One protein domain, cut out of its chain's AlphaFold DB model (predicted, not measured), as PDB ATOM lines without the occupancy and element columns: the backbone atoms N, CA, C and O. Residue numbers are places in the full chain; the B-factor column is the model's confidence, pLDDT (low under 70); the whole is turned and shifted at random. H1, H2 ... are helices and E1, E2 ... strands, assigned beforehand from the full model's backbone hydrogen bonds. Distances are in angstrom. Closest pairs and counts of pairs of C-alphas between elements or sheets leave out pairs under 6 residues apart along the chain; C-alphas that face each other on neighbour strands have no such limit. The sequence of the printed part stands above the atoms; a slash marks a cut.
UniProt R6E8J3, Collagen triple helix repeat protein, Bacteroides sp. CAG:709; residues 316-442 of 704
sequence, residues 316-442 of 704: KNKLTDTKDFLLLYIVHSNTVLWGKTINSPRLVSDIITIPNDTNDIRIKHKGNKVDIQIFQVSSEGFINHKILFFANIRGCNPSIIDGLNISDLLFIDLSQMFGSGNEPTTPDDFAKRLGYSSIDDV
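AT A GLANCE: This is residues 316 to 442 of the 704 residues of the protein "Collagen triple helix repeat protein" of Bacteroides sp. CAG:709 (UniProt R6E8J3). Two antiparallel sheets lie face to face as a sandwich, E2 E1 E4 E5 making one layer and E3 E6 E7 the other. Both sheets are twisted, and the two short helices H1 and H2 follow E7 at one end of the three-stranded sheet. The printed part has 127 residues, with seven named strands and then two named helices along the chain, and its class is mostly strand. It is compact, with a radius of gyration of the C-alphas of 15.0 A, and flat, spanning 42 by 35 by 18 A.

IN THESE COORDINATES: Start in the larger sheet: find C-alpha 335 at (-47.568, 17.481, 8.548), where E2, residues 335 to 342, begins its 20.1 A. E1 is residues 326 to 332, 18.9 A; E4 is residues 360 to 365, 15.7 A; E5 is residues 372 to 378, 18.0 A. In the other sheet, E3 is residues 346 to 353, 22.9 A. E6, residues 386 to 396, runs 26.4 A from C-alpha 386 at (-54.799, 5.926, 17.513), and E7, residues 404 to 413, runs 25.5 A. H1 is residues 414 to 418, 5.8 A. H2, residues 427 to 433, covers 10.0 A and ends at C-alpha 433, (-54.754, -9.028, 22.137).

HOW THE PARTS SIT: In the larger sheet look at E2 and E1, a hairpin: N 330 and O 338 are 2.8 A apart. Next, E1 and E4 bring N 331 and O 362 to 2.9 A. E4 and E5, also a hairpin, have N 361 and O 377 at 2.8 A; E2 and E5 are the edge strands. The parts of the two sheets that face each other are 9.8 A centre to centre, with planes 13 degrees apart and strands at 19 degrees. In the second sheet, N 348 of E3 and O 391 of E6 are 2.9 A apart, and in the hairpin E6 and E7, N 390 and O 410 are 3.0 A apart. E2 bends by 56 degrees at residue 338, E6 by 69 degrees at 393 and E7 by 62 degrees at 407. Between the sheets, the closest C-alphas of E1 and E6 are those of Leu 326 and Cys 396, 4.9 A. H1 is on the sheet E3 E6 E7, only just at the sheet's level, with a height over the sheet of 3.8 A; its closest C-alphas to E6 are Leu 414 and Ile 387, 5.4 A. H2 only grazes that sheet, with residues 427 to 430; the C-alphas of Pro 427 and Asp 350 are its closest to E3, 6.1 A. H1 and H2 are apart. In both helices every O i to N i+4 pair is within hydrogen-bond range.

THE WHOLE: The two C-alphas farthest apart are those of Lys 369 and Gly 435, 43.4 A. The printed part has no cut, and no link is long. Mean pLDDT of the printed part is 81.6; look for values under 70 at residues 357 to 358, 379 to 383, 414 to 422, 424, 431 to 437 and 442.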
ATOM      1  N   LYS A 316     -50.220  -1.142  -6.726       93.25
ATOM      2  CA  LYS A 316     -49.073  -1.111  -7.638       93.25
ATOM      3  C   LYS A 316     -48.945   0.256  -8.293       93.25
ATOM      4  O   LYS A 316     -49.939   0.815  -8.761       93.25
ATOM      5  N   ASN A 317     -47.731   0.794  -8.352       91.81
ATOM      6  CA  ASN A 317     -47.515   2.108  -8.948       91.81
ATOM      7  C   ASN A 317     -47.642   2.081 -10.477       91.81
ATOM      8  O   ASN A 317     -46.992   1.300 -11.166       91.81
ATOM      9  N   LYS A 318     -48.419   3.018 -11.023       92.25
ATOM     10  CA  LYS A 318     -48.484   3.275 -12.476       92.25
ATOM     11  C   LYS A 318     -47.659   4.482 -12.911       92.25
ATOM     12  O   LYS A 318     -47.284   4.588 -14.073       92.25
ATOM     13  N   LEU A 319     -47.356   5.368 -11.966       89.44
ATOM     14  CA  LEU A 319     -46.429   6.477 -12.143       89.44
ATOM     15  C   LEU A 319     -45.038   6.060 -11.664       89.44
ATOM     16  O   LEU A 319     -44.908   5.310 -10.694       89.44
ATOM     17  N   THR A 320     -44.008   6.561 -12.339       91.06
ATOM     18  CA  THR A 320     -42.604   6.311 -11.995       91.06
ATOM     19  C   THR A 320     -41.989   7.525 -11.305       91.06
ATOM     20  O   THR A 320     -42.133   8.644 -11.812       91.06
ATOM     21  N   ASP A 321     -41.239   7.304 -10.230       91.56
ATOM     22  CA  ASP A 321     -40.320   8.297  -9.665       91.56
ATOM     23  C   ASP A 321     -38.880   8.077 -10.182       91.56
ATOM     24  O   ASP A 321     -38.635   7.261 -11.064       91.56
ATOM     25  N   THR A 322     -37.918   8.848  -9.684       92.12
ATOM     26  CA  THR A 322     -36.481   8.651  -9.937       92.12
ATOM     27  C   THR A 322     -35.785   7.852  -8.839       92.12
ATOM     28  O   THR A 322     -34.703   7.329  -9.083       92.12
ATOM     29  N   LYS A 323     -36.381   7.742  -7.644       90.69
ATOM     30  CA  LYS A 323     -35.840   6.909  -6.568       90.69
ATOM     31  C   LYS A 323     -36.044   5.428  -6.882       90.69
ATOM     32  O   LYS A 323     -37.116   5.018  -7.320       90.69
ATOM     33  N   ASP A 324     -35.029   4.626  -6.600       91.88
ATOM     34  CA  ASP A 324     -35.055   3.164  -6.687       91.88
ATOM     35  C   ASP A 324     -35.454   2.486  -5.361       91.88
ATOM     36  O   ASP A 324     -35.533   1.260  -5.281       91.88
ATOM     37  N   PHE A 325     -35.779   3.287  -4.342       92.69
ATOM     38  CA  PHE A 325     -36.254   2.857  -3.030       92.69
ATOM     39  C   PHE A 325     -37.570   3.541  -2.633       92.69
ATOM     40  O   PHE A 325     -37.890   4.657  -3.058       92.69
ATOM     41  N   LEU A 326     -38.326   2.895  -1.743       94.25
ATOM     42  CA  LEU A 326     -39.602   3.399  -1.257       94.25
ATOM     43  C   LEU A 326     -39.378   4.322  -0.059       94.25
ATOM     44  O   LEU A 326     -39.006   3.899   1.033       94.25
ATOM     45  N   LEU A 327     -39.681   5.598  -0.258       94.50
ATOM     46  CA  LEU A 327     -39.808   6.584   0.809       94.50
ATOM     47  C   LEU A 327     -41.282   6.709   1.235       94.50
ATOM     48  O   LEU A 327     -42.006   7.523   0.662       94.50
ATOM     49  N   LEU A 328     -41.740   5.870   2.169       94.81
ATOM     50  CA  LEU A 328     -43.152   5.748   2.560       94.81
ATOM     51  C   LEU A 328     -43.501   6.718   3.686       94.81
ATOM     52  O   LEU A 328     -42.851   6.703   4.727       94.81
ATOM     53  N   TYR A 329     -44.518   7.546   3.472       94.25
ATOM     54  CA  TYR A 329     -44.949   8.579   4.406       94.25
ATOM     55  C   TYR A 329     -46.454   8.506   4.635       94.25
ATOM     56  O   TYR A 329     -47.222   8.334   3.686       94.25
ATOM     57  N   ILE A 330     -46.854   8.721   5.886       92.25
ATOM     58  CA  ILE A 330     -48.221   9.047   6.271       92.25
ATOM     59  C   ILE A 330     -48.229  10.528   6.622       92.25
ATOM     60  O   ILE A 330     -47.539  10.974   7.545       92.25
ATOM     61  N   VAL A 331     -48.967  11.303   5.839       89.00
ATOM     62  CA  VAL A 331     -49.075  12.749   6.016       89.00
ATOM     63  C   VAL A 331     -50.507  13.132   6.315       89.00
ATOM     64  O   VAL A 331     -51.435  12.571   5.741       89.00
ATOM     65  N   HIS A 332     -50.667  14.126   7.172       85.81
ATOM     66  CA  HIS A 332     -51.935  14.780   7.438       85.81
ATOM     67  C   HIS A 332     -51.793  16.233   7.021       85.81
ATOM     68  O   HIS A 332     -50.951  16.960   7.552       85.81
ATOM     69  N   SER A 333     -52.524  16.636   5.980       79.38
ATOM     70  CA  SER A 333     -52.263  17.914   5.309       79.38
ATOM     71  C   SER A 333     -50.789  18.036   4.866       79.38
ATOM     72  O   SER A 333     -50.357  17.287   3.981       79.38
ATOM     73  N   ASN A 334     -50.009  18.936   5.475       74.94
ATOM     74  CA  ASN A 334     -48.578  19.148   5.226       74.94
ATOM     75  C   ASN A 334     -47.682  18.579   6.339       74.94
ATOM     76  O   ASN A 334     -46.456  18.619   6.225       74.94
ATOM     77  N   THR A 335     -48.279  18.041   7.401       84.06
ATOM     78  CA  THR A 335     -47.568  17.481   8.548       84.06
ATOM     79  C   THR A 335     -47.251  16.017   8.287       84.06
ATOM     80  O   THR A 335     -48.107  15.238   7.867       84.06
ATOM     81  N   VAL A 336     -46.006  15.623   8.538       90.25
ATOM     82  CA  VAL A 336     -45.605  14.215   8.503       90.25
ATOM     83  C   VAL A 336     -45.946  13.596   9.851       90.25
ATOM     84  O   VAL A 336     -45.352  13.976  10.855       90.25
ATOM     85  N   LEU A 337     -46.877  12.644   9.863       89.69
ATOM     86  CA  LEU A 337     -47.185  11.859  11.062       89.69
ATOM     87  C   LEU A 337     -46.203  10.704  11.220       89.69
ATOM     88  O   LEU A 337     -45.791  10.372  12.325       89.69
ATOM     89  N   TRP A 338     -45.817  10.103  10.096       94.69
ATOM     90  CA  TRP A 338     -44.907   8.972  10.068       94.69
ATOM     91  C   TRP A 338     -44.167   8.905   8.734       94.69
ATOM     92  O   TRP A 338     -44.724   9.249   7.688       94.69
ATOM     93  N   GLY A 339     -42.919   8.444   8.745       92.56
ATOM     94  CA  GLY A 339     -42.147   8.263   7.523       92.56
ATOM     95  C   GLY A 339     -40.984   7.298   7.699       92.56
ATOM     96  O   GLY A 339     -40.277   7.342   8.705       92.56
ATOM     97  N   LYS A 340     -40.757   6.438   6.703       93.56
ATOM     98  CA  LYS A 340     -39.657   5.468   6.719       93.56
ATOM     99  C   LYS A 340     -39.102   5.220   5.325       93.56
ATOM    100  O   LYS A 340     -39.826   5.193   4.330       93.56
ATOM    101  N   THR A 341     -37.795   4.986   5.277       95.00
ATOM    102  CA  THR A 341     -37.098   4.538   4.068       95.00
ATOM    103  C   THR A 341     -37.082   3.012   4.025       95.00
ATOM    104  O   THR A 341     -36.726   2.348   5.004       95.00
ATOM    105  N   ILE A 342     -37.500   2.437   2.901       94.44
ATOM    106  CA  ILE A 342     -37.650   0.997   2.704       94.44
ATOM    107  C   ILE A 342     -36.871   0.595   1.454       94.44
ATOM    108  O   ILE A 342     -37.248   0.933   0.334       94.44
ATOM    109  N   ASN A 343     -35.783  -0.141   1.683       92.44
ATOM    110  CA  ASN A 343     -34.833  -0.562   0.650       92.44
ATOM    111  C   ASN A 343     -34.998  -2.036   0.250       92.44
ATOM    112  O   ASN A 343     -34.327  -2.505  -0.660       92.44
ATOM    113  N   SER A 344     -35.857  -2.780   0.948       91.81
ATOM    114  CA  SER A 344     -36.127  -4.189   0.676       91.81
ATOM    115  C   SER A 344     -37.578  -4.538   1.031       91.81
ATOM    116  O   SER A 344     -38.149  -3.889   1.917       91.81
ATOM    117  N   PRO A 345     -38.172  -5.557   0.383       91.62
ATOM    118  CA  PRO A 345     -39.477  -6.092   0.759       91.62
ATOM    119  C   PRO A 345     -39.512  -6.509   2.232       91.62
ATOM    120  O   PRO A 345     -38.581  -7.155   2.714       91.62
ATOM    121  N   ARG A 346     -40.559  -6.102   2.951       89.25
ATOM    122  CA  ARG A 346     -40.801  -6.423   4.366       89.25
ATOM    123  C   ARG A 346     -42.199  -5.991   4.784       89.25
ATOM    124  O   ARG A 346     -42.789  -5.112   4.151       89.25
ATOM    125  N   LEU A 347     -42.671  -6.536   5.902       87.56
ATOM    126  CA  LEU A 347     -43.796  -5.946   6.605       87.56
ATOM    127  C   LEU A 347     -43.384  -4.613   7.238       87.56
ATOM    128  O   LEU A 347     -42.271  -4.447   7.747       87.56
ATOM    129  N   VAL A 348     -44.288  -3.644   7.177       90.62
ATOM    130  CA  VAL A 348     -44.160  -2.364   7.857       90.62
ATOM    131  C   VAL A 348     -45.454  -2.098   8.602       90.62
ATOM    132  O   VAL A 348     -46.512  -2.037   7.985       90.62
ATOM    133  N   SER A 349     -45.365  -1.912   9.912       89.81
ATOM    134  CA  SER A 349     -46.498  -1.556  10.755       89.81
ATOM    135  C   SER A 349     -46.094  -0.508  11.783       89.81
ATOM    136  O   SER A 349     -44.930  -0.441  12.185       89.81
ATOM    137  N   ASP A 350     -47.043   0.343  12.160       93.00
ATOM    138  CA  ASP A 350     -46.872   1.308  13.245       93.00
ATOM    139  C   ASP A 350     -48.229   1.796  13.767       93.00
ATOM    140  O   ASP A 350     -49.252   1.638  13.096       93.00
ATOM    141  N   ILE A 351     -48.233   2.409  14.951       91.50
ATOM    142  CA  ILE A 351     -49.404   3.072  15.524       91.50
ATOM    143  C   ILE A 351     -49.176   4.581  15.495       91.50
ATOM    144  O   ILE A 351     -48.236   5.096  16.096       91.50
ATOM    145  N   ILE A 352     -50.066   5.298  14.818       90.25
ATOM    146  CA  ILE A 352     -50.021   6.758  14.703       90.25
ATOM    147  C   ILE A 352     -51.191   7.390  15.449       90.25
ATOM    148  O   ILE A 352     -52.261   6.797  15.545       90.25
ATOM    149  N   THR A 353     -51.015   8.616  15.935       89.69
ATOM    150  CA  THR A 353     -52.114   9.425  16.476       89.69
ATOM    151  C   THR A 353     -52.492  10.502  15.474       89.69
ATOM    152  O   THR A 353     -51.622  11.213  14.967       89.69
ATOM    153  N   ILE A 354     -53.785  10.621  15.183       82.69
ATOM    154  CA  ILE A 354     -54.282  11.638  14.257       82.69
ATOM    155  C   ILE A 354     -54.408  12.980  14.991       82.69
ATOM    156  O   ILE A 354     -55.048  13.031  16.043       82.69
ATOM    157  N   PRO A 355     -53.816  14.073  14.479       79.81
ATOM    158  CA  PRO A 355     -53.931  15.391  15.097       79.81
ATOM    159  C   PRO A 355     -55.368  15.924  15.112       79.81
ATOM    160  O   PRO A 355     -56.212  15.517  14.315       79.81
ATOM    161  N   ASN A 356     -55.619  16.908  15.979       73.44
ATOM    162  CA  ASN A 356     -56.879  17.652  16.047       73.44
ATOM    163  C   ASN A 356     -57.031  18.666  14.904       73.44
ATOM    164  O   ASN A 356     -56.977  19.875  15.119       73.44
ATOM    165  N   ASP A 357     -57.167  18.151  13.685       69.88
ATOM    166  CA  ASP A 357     -57.405  18.926  12.471       69.88
ATOM    167  C   ASP A 357     -58.175  18.062  11.442       69.88
ATOM    168  O   ASP A 357     -57.991  16.845  11.368       69.88
ATOM    169  N   THR A 358     -59.078  18.674  10.675       64.06
ATOM    170  CA  THR A 358     -60.066  18.027   9.784       64.06
ATOM    171  C   THR A 358     -59.558  17.909   8.342       64.06
ATOM    172  O   THR A 358     -60.245  18.276   7.394       64.06
ATOM    173  N   ASN A 359     -58.318  17.459   8.172       76.88
ATOM    174  CA  ASN A 359     -57.643  17.350   6.880       76.88
ATOM    175  C   ASN A 359     -57.430  15.898   6.422       76.88
ATOM    176  O   ASN A 359     -57.420  14.966   7.217       76.88
ATOM    177  N   ASP A 360     -57.175  15.684   5.133       81.81
ATOM    178  CA  ASP A 360     -56.954  14.328   4.624       81.81
ATOM    179  C   ASP A 360     -55.651  13.699   5.133       81.81
ATOM    180  O   ASP A 360     -54.568  14.305   5.111       81.81
ATOM    181  N   ILE A 361     -55.755  12.427   5.510       85.00
ATOM    182  CA  ILE A 361     -54.633  11.530   5.759       85.00
ATOM    183  C   ILE A 361     -54.273  10.856   4.438       85.00
ATOM    184  O   ILE A 361     -55.105  10.235   3.775       85.00
ATOM    185  N   ARG A 362     -53.006  10.963   4.046       87.25
ATOM    186  CA  ARG A 362     -52.484  10.389   2.805       87.25
ATOM    187  C   ARG A 362     -51.307   9.484   3.102       87.25
ATOM    188  O   ARG A 362     -50.324   9.916   3.701       87.25
ATOM    189  N   ILE A 363     -51.383   8.256   2.606       91.00
ATOM    190  CA  ILE A 363     -50.248   7.336   2.544       91.00
ATOM    191  C   ILE A 363     -49.649   7.474   1.152       91.00
ATOM    192  O   ILE A 363     -50.341   7.293   0.147       91.00
ATOM    193  N   LYS A 364     -48.372   7.839   1.071       91.44
ATOM    194  CA  LYS A 364     -47.712   8.103  -0.210       91.44
ATOM    195  C   LYS A 364     -46.236   7.752  -0.199       91.44
ATOM    196  O   LYS A 364     -45.569   7.812   0.833       91.44
ATOM    197  N   HIS A 365     -45.716   7.461  -1.382       93.88
ATOM    198  CA  HIS A 365     -44.299   7.589  -1.654       93.88
ATOM    199  C   HIS A 365     -43.961   9.062  -1.911       93.88
ATOM    200  O   HIS A 365     -44.544   9.677  -2.806       93.88
ATOM    201  N   LYS A 366     -43.011   9.615  -1.152       92.19
ATOM    202  CA  LYS A 366     -42.504  10.974  -1.377       92.19
ATOM    203  C   LYS A 366     -41.384  10.958  -2.422       92.19
ATOM    204  O   LYS A 366     -40.214  10.704  -2.102       92.19
ATOM    205  N   GLY A 367     -41.747  11.206  -3.673       88.25
ATOM    206  CA  GLY A 367     -40.827  11.135  -4.803       88.25
ATOM    207  C   GLY A 367     -40.041  12.425  -5.021       88.25
ATOM    208  O   GLY A 367     -40.281  13.437  -4.370       88.25
ATOM    209  N   ASN A 368     -39.035  12.383  -5.896       89.88
ATOM    210  CA  ASN A 368     -38.330  13.598  -6.342       89.88
ATOM    211  C   ASN A 368     -38.985  14.199  -7.593       89.88
ATOM    212  O   ASN A 368     -39.031  15.415  -7.746       89.88
ATOM    213  N   LYS A 369     -39.465  13.335  -8.492       88.62
ATOM    214  CA  LYS A 369     -40.170  13.702  -9.720       88.62
ATOM    215  C   LYS A 369     -41.665  13.846  -9.462       88.62
ATOM    216  O   LYS A 369     -42.278  14.792  -9.942       88.62
ATOM    217  N   VAL A 370     -42.249  12.892  -8.736       88.69
ATOM    218  CA  VAL A 370     -43.680  12.879  -8.424       88.69
ATOM    219  C   VAL A 370     -43.943  12.113  -7.133       88.69
ATOM    220  O   VAL A 370     -43.363  11.054  -6.906       88.69
ATOM    221  N   ASP A 371     -44.845  12.629  -6.303       91.44
ATOM    222  CA  ASP A 371     -45.384  11.870  -5.177       91.44
ATOM    223  C   ASP A 371     -46.356  10.805  -5.701       91.44
ATOM    224  O   ASP A 371     -47.301  11.119  -6.426       91.44
ATOM    225  N   ILE A 372     -46.147   9.542  -5.326       91.19
ATOM    226  CA  ILE A 372     -47.047   8.446  -5.709       91.19
ATOM    227  C   ILE A 372     -47.982   8.184  -4.536       91.19
ATOM    228  O   ILE A 372     -47.565   7.684  -3.491       91.19
ATOM    229  N   GLN A 373     -49.251   8.534  -4.705       90.94
ATOM    230  CA  GLN A 373     -50.264   8.339  -3.679       90.94
ATOM    231  C   GLN A 373     -50.756   6.890  -3.660       90.94
ATOM    232  O   GLN A 373     -51.131   6.345  -4.694       90.94
ATOM    233  N   ILE A 374     -50.729   6.281  -2.475       89.25
ATOM    234  CA  ILE A 374     -51.099   4.879  -2.244       89.25
ATOM    235  C   ILE A 374     -52.533   4.802  -1.714       89.25
ATOM    236  O   ILE A 374     -53.327   4.003  -2.197       89.25
ATOM    237  N   PHE A 375     -52.867   5.648  -0.736       84.62
ATOM    238  CA  PHE A 375     -54.169   5.661  -0.066       84.62
ATOM    239  C   PHE A 375     -54.509   7.066   0.465       84.62
ATOM    240  O   PHE A 375     -53.603   7.846   0.783       84.62
ATOM    241  N   GLN A 376     -55.802   7.395   0.540       84.44
ATOM    242  CA  GLN A 376     -56.334   8.654   1.077       84.44
ATOM    243  C   GLN A 376     -57.608   8.399   1.869       84.44
ATOM    244  O   GLN A 376     -58.469   7.654   1.406       84.44
ATOM    245  N   VAL A 377     -57.744   9.078   3.003       74.50
ATOM    246  CA  VAL A 377     -58.976   9.106   3.795       74.50
ATOM    247  C   VAL A 377     -59.107  10.449   4.514       74.50
ATOM    248  O   VAL A 377     -58.090  11.043   4.875       74.50
ATOM    249  N   SER A 378     -60.336  10.924   4.720       73.19
ATOM    250  CA  SER A 378     -60.604  12.102   5.556       73.19
ATOM    251  C   SER A 378     -60.253  11.806   7.020       73.19
ATOM    252  O   SER A 378     -60.479  10.691   7.489       73.19
ATOM    253  N   SER A 379     -59.696  12.778   7.756       67.38
ATOM    254  CA  SER A 379     -59.529  12.651   9.215       67.38
ATOM    255  C   SER A 379     -60.813  12.931  10.002       67.38
ATOM    256  O   SER A 379     -60.817  12.786  11.228       67.38
ATOM    257  N   GLU A 380     -61.894  13.343   9.333       60.72
ATOM    258  CA  GLU A 380     -63.195  13.582   9.955       60.72
ATOM    259  C   GLU A 380     -63.700  12.286  10.616       60.72
ATOM    260  O   GLU A 380     -63.780  11.238   9.984       60.72
ATOM    261  N   GLY A 381     -63.951  12.338  11.928       57.09
ATOM    262  CA  GLY A 381     -64.335  11.168  12.733       57.09
ATOM    263  C   GLY A 381     -63.194  10.391  13.417       57.09
ATOM    264  O   GLY A 381     -63.498   9.500  14.208       57.09
ATOM    265  N   PHE A 382     -61.918  10.747  13.189       65.31
ATOM    266  CA  PHE A 382     -60.730  10.078  13.777       65.31
ATOM    267  C   PHE A 382     -59.811  11.008  14.570       65.31
ATOM    268  O   PHE A 382     -58.667  10.668  14.868       65.31
ATOM    269  N   ILE A 383     -60.265  12.218  14.876       68.88
ATOM    270  CA  ILE A 383     -59.456  13.222  15.567       68.88
ATOM    271  C   ILE A 383     -59.000  12.695  16.935       68.88
ATOM    272  O   ILE A 383     -59.813  12.251  17.740       68.88
ATOM    273  N   ASN A 384     -57.696  12.782  17.210       74.69
ATOM    274  CA  ASN A 384     -57.024  12.251  18.404       74.69
ATOM    275  C   ASN A 384     -57.063  10.720  18.553       74.69
ATOM    276  O   ASN A 384     -56.593  10.202  19.568       74.69
ATOM    277  N   HIS A 385     -57.568   9.983  17.562       74.56
ATOM    278  CA  HIS A 385     -57.588   8.526  17.612       74.56
ATOM    279  C   HIS A 385     -56.207   7.944  17.310       74.56
ATOM    280  O   HIS A 385     -55.396   8.528  16.577       74.56
ATOM    281  N   LYS A 386     -55.945   6.759  17.865       81.62
ATOM    282  CA  LYS A 386     -54.799   5.926  17.513       81.62
ATOM    283  C   LYS A 386     -55.176   4.980  16.390       81.62
ATOM    284  O   LYS A 386     -56.144   4.234  16.491       81.62
ATOM    285  N   ILE A 387     -54.364   4.972  15.346       83.38
ATOM    286  CA  ILE A 387     -54.577   4.161  14.159       83.38
ATOM    287  C   ILE A 387     -53.413   3.197  13.991       83.38
ATOM    288  O   ILE A 387     -52.260   3.624  13.950       83.38
ATOM    289  N   LEU A 388     -53.716   1.910  13.843       84.69
ATOM    290  CA  LEU A 388     -52.761   0.918  13.376       84.69
ATOM    291  C   LEU A 388     -52.671   0.990  11.855       84.69
ATOM    292  O   LEU A 388     -53.642   0.742  11.138       84.69
ATOM    293  N   PHE A 389     -51.477   1.284  11.371       88.25
ATOM    294  CA  PHE A 389     -51.100   1.132   9.980       88.25
ATOM    295  C   PHE A 389     -50.314  -0.168   9.813       88.25
ATOM    296  O   PHE A 389     -49.437  -0.482  10.617       88.25
ATOM    297  N   PHE A 390     -50.604  -0.904   8.745       85.88
ATOM    298  CA  PHE A 390     -49.889  -2.119   8.380       85.88
ATOM    299  C   PHE A 390     -49.850  -2.239   6.855       85.88
ATOM    300  O   PHE A 390     -50.862  -2.061   6.184       85.88
ATOM    301  N   ALA A 391     -48.679  -2.521   6.293       87.50
ATOM    302  CA  ALA A 391     -48.475  -2.679   4.860       87.50
ATOM    303  C   ALA A 391     -47.406  -3.734   4.578       87.50
ATOM    304  O   ALA A 391     -46.265  -3.628   5.042       87.50
ATOM    305  N   ASN A 392     -47.748  -4.724   3.757       89.44
ATOM    306  CA  ASN A 392     -46.809  -5.748   3.326       89.44
ATOM    307  C   ASN A 392     -46.128  -5.319   2.024       89.44
ATOM    308  O   ASN A 392     -46.693  -5.425   0.935       89.44
ATOM    309  N   ILE A 393     -44.908  -4.794   2.123       93.06
ATOM    310  CA  ILE A 393     -44.172  -4.293   0.962       93.06
ATOM    311  C   ILE A 393     -43.574  -5.481   0.210       93.06
ATOM    312  O   ILE A 393     -42.639  -6.121   0.688       93.06
ATOM    313  N   ARG A 394     -44.095  -5.758  -0.988       93.75
ATOM    314  CA  ARG A 394     -43.637  -6.831  -1.887       93.75
ATOM    315  C   ARG A 394     -42.623  -6.344  -2.920       93.75
ATOM    316  O   ARG A 394     -41.775  -7.115  -3.353       93.75
ATOM    317  N   GLY A 395     -42.688  -5.067  -3.288       93.12
ATOM    318  CA  GLY A 395     -41.735  -4.388  -4.162       93.12
ATOM    319  C   GLY A 395     -41.554  -2.944  -3.712       93.12
ATOM    320  O   GLY A 395     -42.525  -2.289  -3.340       93.12
ATOM    321  N   CYS A 396     -40.317  -2.454  -3.703       94.25
ATOM    322  CA  CYS A 396     -39.966  -1.146  -3.149       94.25
ATOM    323  C   CYS A 396     -39.281  -0.210  -4.154       94.25
ATOM    324  O   CYS A 396     -38.679   0.766  -3.724       94.25
ATOM    325  N   ASN A 397     -39.360  -0.483  -5.462       94.44
ATOM    326  CA  ASN A 397     -38.698   0.325  -6.490       94.44
ATOM    327  C   ASN A 397     -39.720   1.149  -7.302       94.44
ATOM    328  O   ASN A 397     -40.258   0.650  -8.291       94.44
ATOM    329  N   PRO A 398     -39.981   2.417  -6.934       93.88
ATOM    330  CA  PRO A 398     -40.944   3.256  -7.639       93.88
ATOM    331  C   PRO A 398     -40.427   3.804  -8.979       93.88
ATOM    332  O   PRO A 398     -41.207   4.427  -9.699       93.88
ATOM    333  N   SER A 399     -39.156   3.591  -9.351       94.56
ATOM    334  CA  SER A 399     -38.629   4.005 -10.666       94.56
ATOM    335  C   SER A 399     -39.120   3.140 -11.828       94.56
ATOM    336  O   SER A 399     -39.041   3.544 -12.989       94.56
ATOM    337  N   ILE A 400     -39.686   1.974 -11.516       93.69
ATOM    338  CA  ILE A 400     -40.220   1.013 -12.479       93.69
ATOM    339  C   ILE A 400     -41.738   0.946 -12.291       93.69
ATOM    340  O   ILE A 400     -42.229   0.954 -11.161       93.69
ATOM    341  N   ILE A 401     -42.498   0.878 -13.387       91.00
ATOM    342  CA  ILE A 401     -43.945   0.611 -13.329       91.00
ATOM    343  C   ILE A 401     -44.164  -0.742 -12.647       91.00
ATOM    344  O   ILE A 401     -43.496  -1.718 -12.978       91.00
ATOM    345  N   ASP A 402     -45.089  -0.787 -11.692       93.06
ATOM    346  CA  ASP A 402     -45.378  -1.934 -10.826       93.06
ATOM    347  C   ASP A 402     -44.197  -2.408  -9.945       93.06
ATOM    348  O   ASP A 402     -44.312  -3.428  -9.259       93.06
ATOM    349  N   GLY A 403     -43.079  -1.671  -9.917       88.88
ATOM    350  CA  GLY A 403     -41.919  -1.961  -9.069       88.88
ATOM    351  C   GLY A 403     -42.122  -1.587  -7.594       88.88
ATOM    352  O   GLY A 403     -41.490  -2.179  -6.712       88.88
ATOM    353  N   LEU A 404     -43.035  -0.654  -7.308       93.81
ATOM    354  CA  LEU A 404     -43.628  -0.448  -5.989       93.81
ATOM    355  C   LEU A 404     -44.912  -1.278  -5.911       93.81
ATOM    356  O   LEU A 404     -45.903  -0.970  -6.571       93.81
ATOM    357  N   ASN A 405     -44.880  -2.318  -5.081       93.38
ATOM    358  CA  ASN A 405     -45.961  -3.278  -4.909       93.38
ATOM    359  C   ASN A 405     -46.217  -3.489  -3.413       93.38
ATOM    360  O   ASN A 405     -45.310  -3.880  -2.675       93.38
ATOM    361  N   ILE A 406     -47.440  -3.214  -2.975       91.25
ATOM    362  CA  ILE A 406     -47.884  -3.338  -1.588       91.25
ATOM    363  C   ILE A 406     -49.073  -4.285  -1.570       91.25
ATOM    364  O   ILE A 406     -49.997  -4.126  -2.366       91.25
ATOM    365  N   SER A 407     -49.052  -5.234  -0.644       87.19
ATOM    366  CA  SER A 407     -50.171  -6.124  -0.366       87.19
ATOM    367  C   SER A 407     -50.672  -5.946   1.051       87.19
ATOM    368  O   SER A 407     -49.945  -5.458   1.921       87.19
ATOM    369  N   ASP A 408     -51.906  -6.388   1.269       80.44
ATOM    370  CA  ASP A 408     -52.518  -6.495   2.591       80.44
ATOM    371  C   ASP A 408     -52.443  -5.174   3.382       80.44
ATOM    372  O   ASP A 408     -52.130  -5.163   4.570       80.44
ATOM    373  N   LEU A 409     -52.685  -4.042   2.708       82.00
ATOM    374  CA  LEU A 409     -52.681  -2.720   3.330       82.00
ATOM    375  C   LEU A 409     -53.878  -2.586   4.285       82.00
ATOM    376  O   LEU A 409     -55.039  -2.615   3.870       82.00
ATOM    377  N   LEU A 410     -53.580  -2.384   5.566       76.38
ATOM    378  CA  LEU A 410     -54.544  -2.191   6.641       76.38
ATOM    379  C   LEU A 410     -54.361  -0.811   7.280       76.38
ATOM    380  O   LEU A 410     -53.246  -0.326   7.492       76.38
ATOM    381  N   PHE A 411     -55.491  -0.201   7.618       77.94
ATOM    382  CA  PHE A 411     -55.568   1.060   8.347       77.94
ATOM    383  C   PHE A 411     -56.734   0.936   9.329       77.94
ATOM    384  O   PHE A 411     -57.885   0.932   8.890       77.94
ATOM    385  N   ILE A 412     -56.441   0.707  10.612       73.69
ATOM    386  CA  ILE A 412     -57.421   0.285  11.626       73.69
ATOM    387  C   ILE A 412     -57.479   1.298  12.766       73.69
ATOM    388  O   ILE A 412     -56.462   1.562  13.402       73.69
ATOM    389  N   ASP A 413     -58.665   1.813  13.072       70.25
ATOM    390  CA  ASP A 413     -58.890   2.674  14.231       70.25
ATOM    391  C   ASP A 413     -58.927   1.858  15.529       70.25
ATOM    392  O   ASP A 413     -59.885   1.137  15.830       70.25
ATOM    393  N   LEU A 414     -57.849   1.982  16.302       63.84
ATOM    394  CA  LEU A 414     -57.680   1.316  17.583       63.84
ATOM    395  C   LEU A 414     -58.484   1.994  18.690       63.84
ATOM    396  O   LEU A 414     -58.956   1.299  19.588       63.84
ATOM    397  N   SER A 415     -58.668   3.314  18.633       62.38
ATOM    398  CA  SER A 415     -59.446   4.050  19.635       62.38
ATOM    399  C   SER A 415     -60.920   3.675  19.566       62.38
ATOM    400  O   SER A 415     -61.532   3.436  20.603       62.38
ATOM    401  N   GLN A 416     -61.476   3.500  18.368       57.56
ATOM    402  CA  GLN A 416     -62.821   2.935  18.225       57.56
ATOM    403  C   GLN A 416     -62.877   1.438  18.556       57.56
ATOM    404  O   GLN A 416     -63.911   0.950  19.003       57.56
ATOM    405  N   MET A 417     -61.802   0.678  18.311       55.75
ATOM    406  CA  MET A 417     -61.813  -0.780  18.511       55.75
ATOM    407  C   MET A 417     -61.697  -1.179  19.983       55.75
ATOM    408  O   MET A 417     -62.318  -2.154  20.402       55.75
ATOM    409  N   PHE A 418     -60.900  -0.448  20.760       51.34
ATOM    410  CA  PHE A 418     -60.604  -0.775  22.156       51.34
ATOM    411  C   PHE A 418     -61.190   0.234  23.153       51.34
ATOM    412  O   PHE A 418     -61.217  -0.050  24.350       51.34
ATOM    413  N   GLY A 419     -61.695   1.374  22.678       47.38
ATOM    414  CA  GLY A 419     -62.066   2.515  23.510       47.38
ATOM    415  C   GLY A 419     -60.856   3.396  23.829       47.38
ATOM    416  O   GLY A 419     -59.722   2.916  23.934       47.38
ATOM    417  N   SER A 420     -61.097   4.698  23.991       54.12
ATOM    418  CA  SER A 420     -60.032   5.657  24.291       54.12
ATOM    419  C   SER A 420     -59.351   5.339  25.627       54.12
ATOM    420  O   SER A 420     -60.024   5.092  26.625       54.12
ATOM    421  N   GLY A 421     -58.016   5.311  25.648       54.69
ATOM    422  CA  GLY A 421     -57.212   4.975  26.829       54.69
ATOM    423  C   GLY A 421     -56.906   3.482  26.992       54.69
ATOM    424  O   GLY A 421     -55.985   3.134  27.730       54.69
ATOM    425  N   ASN A 422     -57.612   2.608  26.271       52.16
ATOM    426  CA  ASN A 422     -57.402   1.159  26.288       52.16
ATOM    427  C   ASN A 422     -56.681   0.650  25.033       52.16
ATOM    428  O   ASN A 422     -56.533  -0.564  24.857       52.16
ATOM    429  N   GLU A 423     -56.247   1.539  24.139       70.06
ATOM    430  CA  GLU A 423     -55.657   1.144  22.865       70.06
ATOM    431  C   GLU A 423     -54.315   0.420  23.051       70.06
ATOM    432  O   GLU A 423     -53.554   0.732  23.973       70.06
ATOM    433  N   PRO A 424     -53.970  -0.500  22.136       69.38
ATOM    434  CA  PRO A 424     -52.634  -1.051  22.058       69.38
ATOM    435  C   PRO A 424     -51.567   0.040  21.967       69.38
ATOM    436  O   PRO A 424     -51.717   1.044  21.266       69.38
ATOM    437  N   THR A 425     -50.466  -0.175  22.674       82.44
ATOM    438  CA  THR A 425     -49.320   0.748  22.678       82.44
ATOM    439  C   THR A 425     -48.334   0.465  21.548       82.44
ATOM    440  O   THR A 425     -47.602   1.362  21.139       82.44
ATOM    441  N   THR A 426     -48.330  -0.764  21.026       86.94
ATOM    442  CA  THR A 426     -47.474  -1.210  19.919       86.94
ATOM    443  C   THR A 426     -48.239  -2.160  18.989       86.94
ATOM    444  O   THR A 426     -49.231  -2.762  19.418       86.94
ATOM    445  N   PRO A 427     -47.796  -2.350  17.732       84.06
ATOM    446  CA  PRO A 427     -48.376  -3.363  16.851       84.06
ATOM    447  C   PRO A 427     -48.344  -4.785  17.444       84.06
ATOM    448  O   PRO A 427     -49.308  -5.532  17.296       84.06
ATOM    449  N   ASP A 428     -47.294  -5.155  18.182       81.25
ATOM    450  CA  ASP A 428     -47.230  -6.466  18.849       81.25
ATOM    451  C   ASP A 428     -48.197  -6.573  20.039       81.25
ATOM    452  O   ASP A 428     -48.750  -7.640  20.289       81.25
ATOM    453  N   ASP A 429     -48.458  -5.482  20.769       74.62
ATOM    454  CA  ASP A 429     -49.519  -5.440  21.791       74.62
ATOM    455  C   ASP A 429     -50.901  -5.673  21.150       74.62
ATOM    456  O   ASP A 429     -51.712  -6.448  21.658       74.62
ATOM    457  N   PHE A 430     -51.144  -5.101  19.966       73.06
ATOM    458  CA  PHE A 430     -52.346  -5.403  19.184       73.06
ATOM    459  C   PHE A 430     -52.415  -6.890  18.800       73.06
ATOM    460  O   PHE A 430     -53.449  -7.528  19.008       73.06
ATOM    461  N   ALA A 431     -51.314  -7.465  18.309       63.75
ATOM    462  CA  ALA A 431     -51.242  -8.877  17.940       63.75
ATOM    463  C   ALA A 431     -51.524  -9.810  19.131       63.75
ATOM    464  O   ALA A 431     -52.343 -10.726  19.023       63.75
ATOM    465  N   LYS A 432     -50.944  -9.519  20.301       61.28
ATOM    466  CA  LYS A 432     -51.166 -10.270  21.549       61.28
ATOM    467  C   LYS A 432     -52.621 -10.265  21.987       61.28
ATOM    468  O   LYS A 432     -53.139 -11.296  22.412       61.28
ATOM    469  N   ARG A 433     -53.315  -9.137  21.830       53.31
ATOM    470  CA  ARG A 433     -54.754  -9.028  22.137       53.31
ATOM    471  C   ARG A 433     -55.626  -9.875  21.211       53.31
ATOM    472  O   ARG A 433     -56.733 -10.242  21.594       53.31
ATOM    473  N   LEU A 434     -55.119 -10.219  20.030       51.78
ATOM    474  CA  LEU A 434     -55.742 -11.156  19.096       51.78
ATOM    475  C   LEU A 434     -55.274 -12.612  19.286       51.78
ATOM    476  O   LEU A 434     -55.761 -13.497  18.587       51.78
ATOM    477  N   GLY A 435     -54.376 -12.875  20.240       47.38
ATOM    478  CA  GLY A 435     -53.829 -14.206  20.516       47.38
ATOM    479  C   GLY A 435     -52.614 -14.592  19.666       47.38
ATOM    480  O   GLY A 435     -52.266 -15.769  19.631       47.38
ATOM    481  N   TYR A 436     -51.973 -13.630  18.998       56.66
ATOM    482  CA  TYR A 436     -50.748 -13.832  18.219       56.66
ATOM    483  C   TYR A 436     -49.510 -13.374  18.994       56.66
ATOM    484  O   TYR A 436     -49.588 -12.497  19.854       56.66
ATOM    485  N   SER A 437     -48.352 -13.970  18.702       66.75
ATOM    486  CA  SER A 437     -47.106 -13.642  19.412       66.75
ATOM    487  C   SER A 437     -46.458 -12.364  18.874       66.75
ATOM    488  O   SER A 437     -45.898 -11.595  19.659       66.75
ATOM    489  N   SER A 438     -46.576 -12.122  17.566       80.12
ATOM    490  CA  SER A 438     -46.100 -10.918  16.885       80.12
ATOM    491  C   SER A 438     -47.104 -10.413  15.847       80.12
ATOM    492  O   SER A 438     -47.936 -11.169  15.342       80.12
ATOM    493  N   ILE A 439     -47.011  -9.126  15.495       75.69
ATOM    494  CA  ILE A 439     -47.748  -8.528  14.378       75.69
ATOM    495  C   ILE A 439     -47.463  -9.223  13.040       75.69
ATOM    496  O   ILE A 439     -48.338  -9.244  12.177       75.69
ATOM    497  N   ASP A 440     -46.284  -9.830  12.886       80.06
ATOM    498  CA  ASP A 440     -45.918 -10.610  11.699       80.06
ATOM    499  C   ASP A 440     -46.779 -11.878  11.538       80.06
ATOM    500  O   ASP A 440     -46.976 -12.352  10.417       80.06
ATOM    501  N   ASP A 441     -47.330 -12.403  12.640       75.88
ATOM    502  CA  ASP A 441     -48.170 -13.607  12.651       75.88
ATOM    503  C   ASP A 441     -49.651 -13.299  12.369       75.88
ATOM    504  O   ASP A 441     -50.451 -14.216  12.163       75.88
ATOM    505  N   VAL A 442     -50.042 -12.019  12.389       60.66
ATOM    506  CA  VAL A 442     -51.441 -11.614  12.219       60.66
ATOM    507  C   VAL A 442     -51.830 -11.753  10.742       60.66
ATOM    508  O   VAL A 442     -51.256 -11.070   9.887       60.66
TER     509      VAL A 442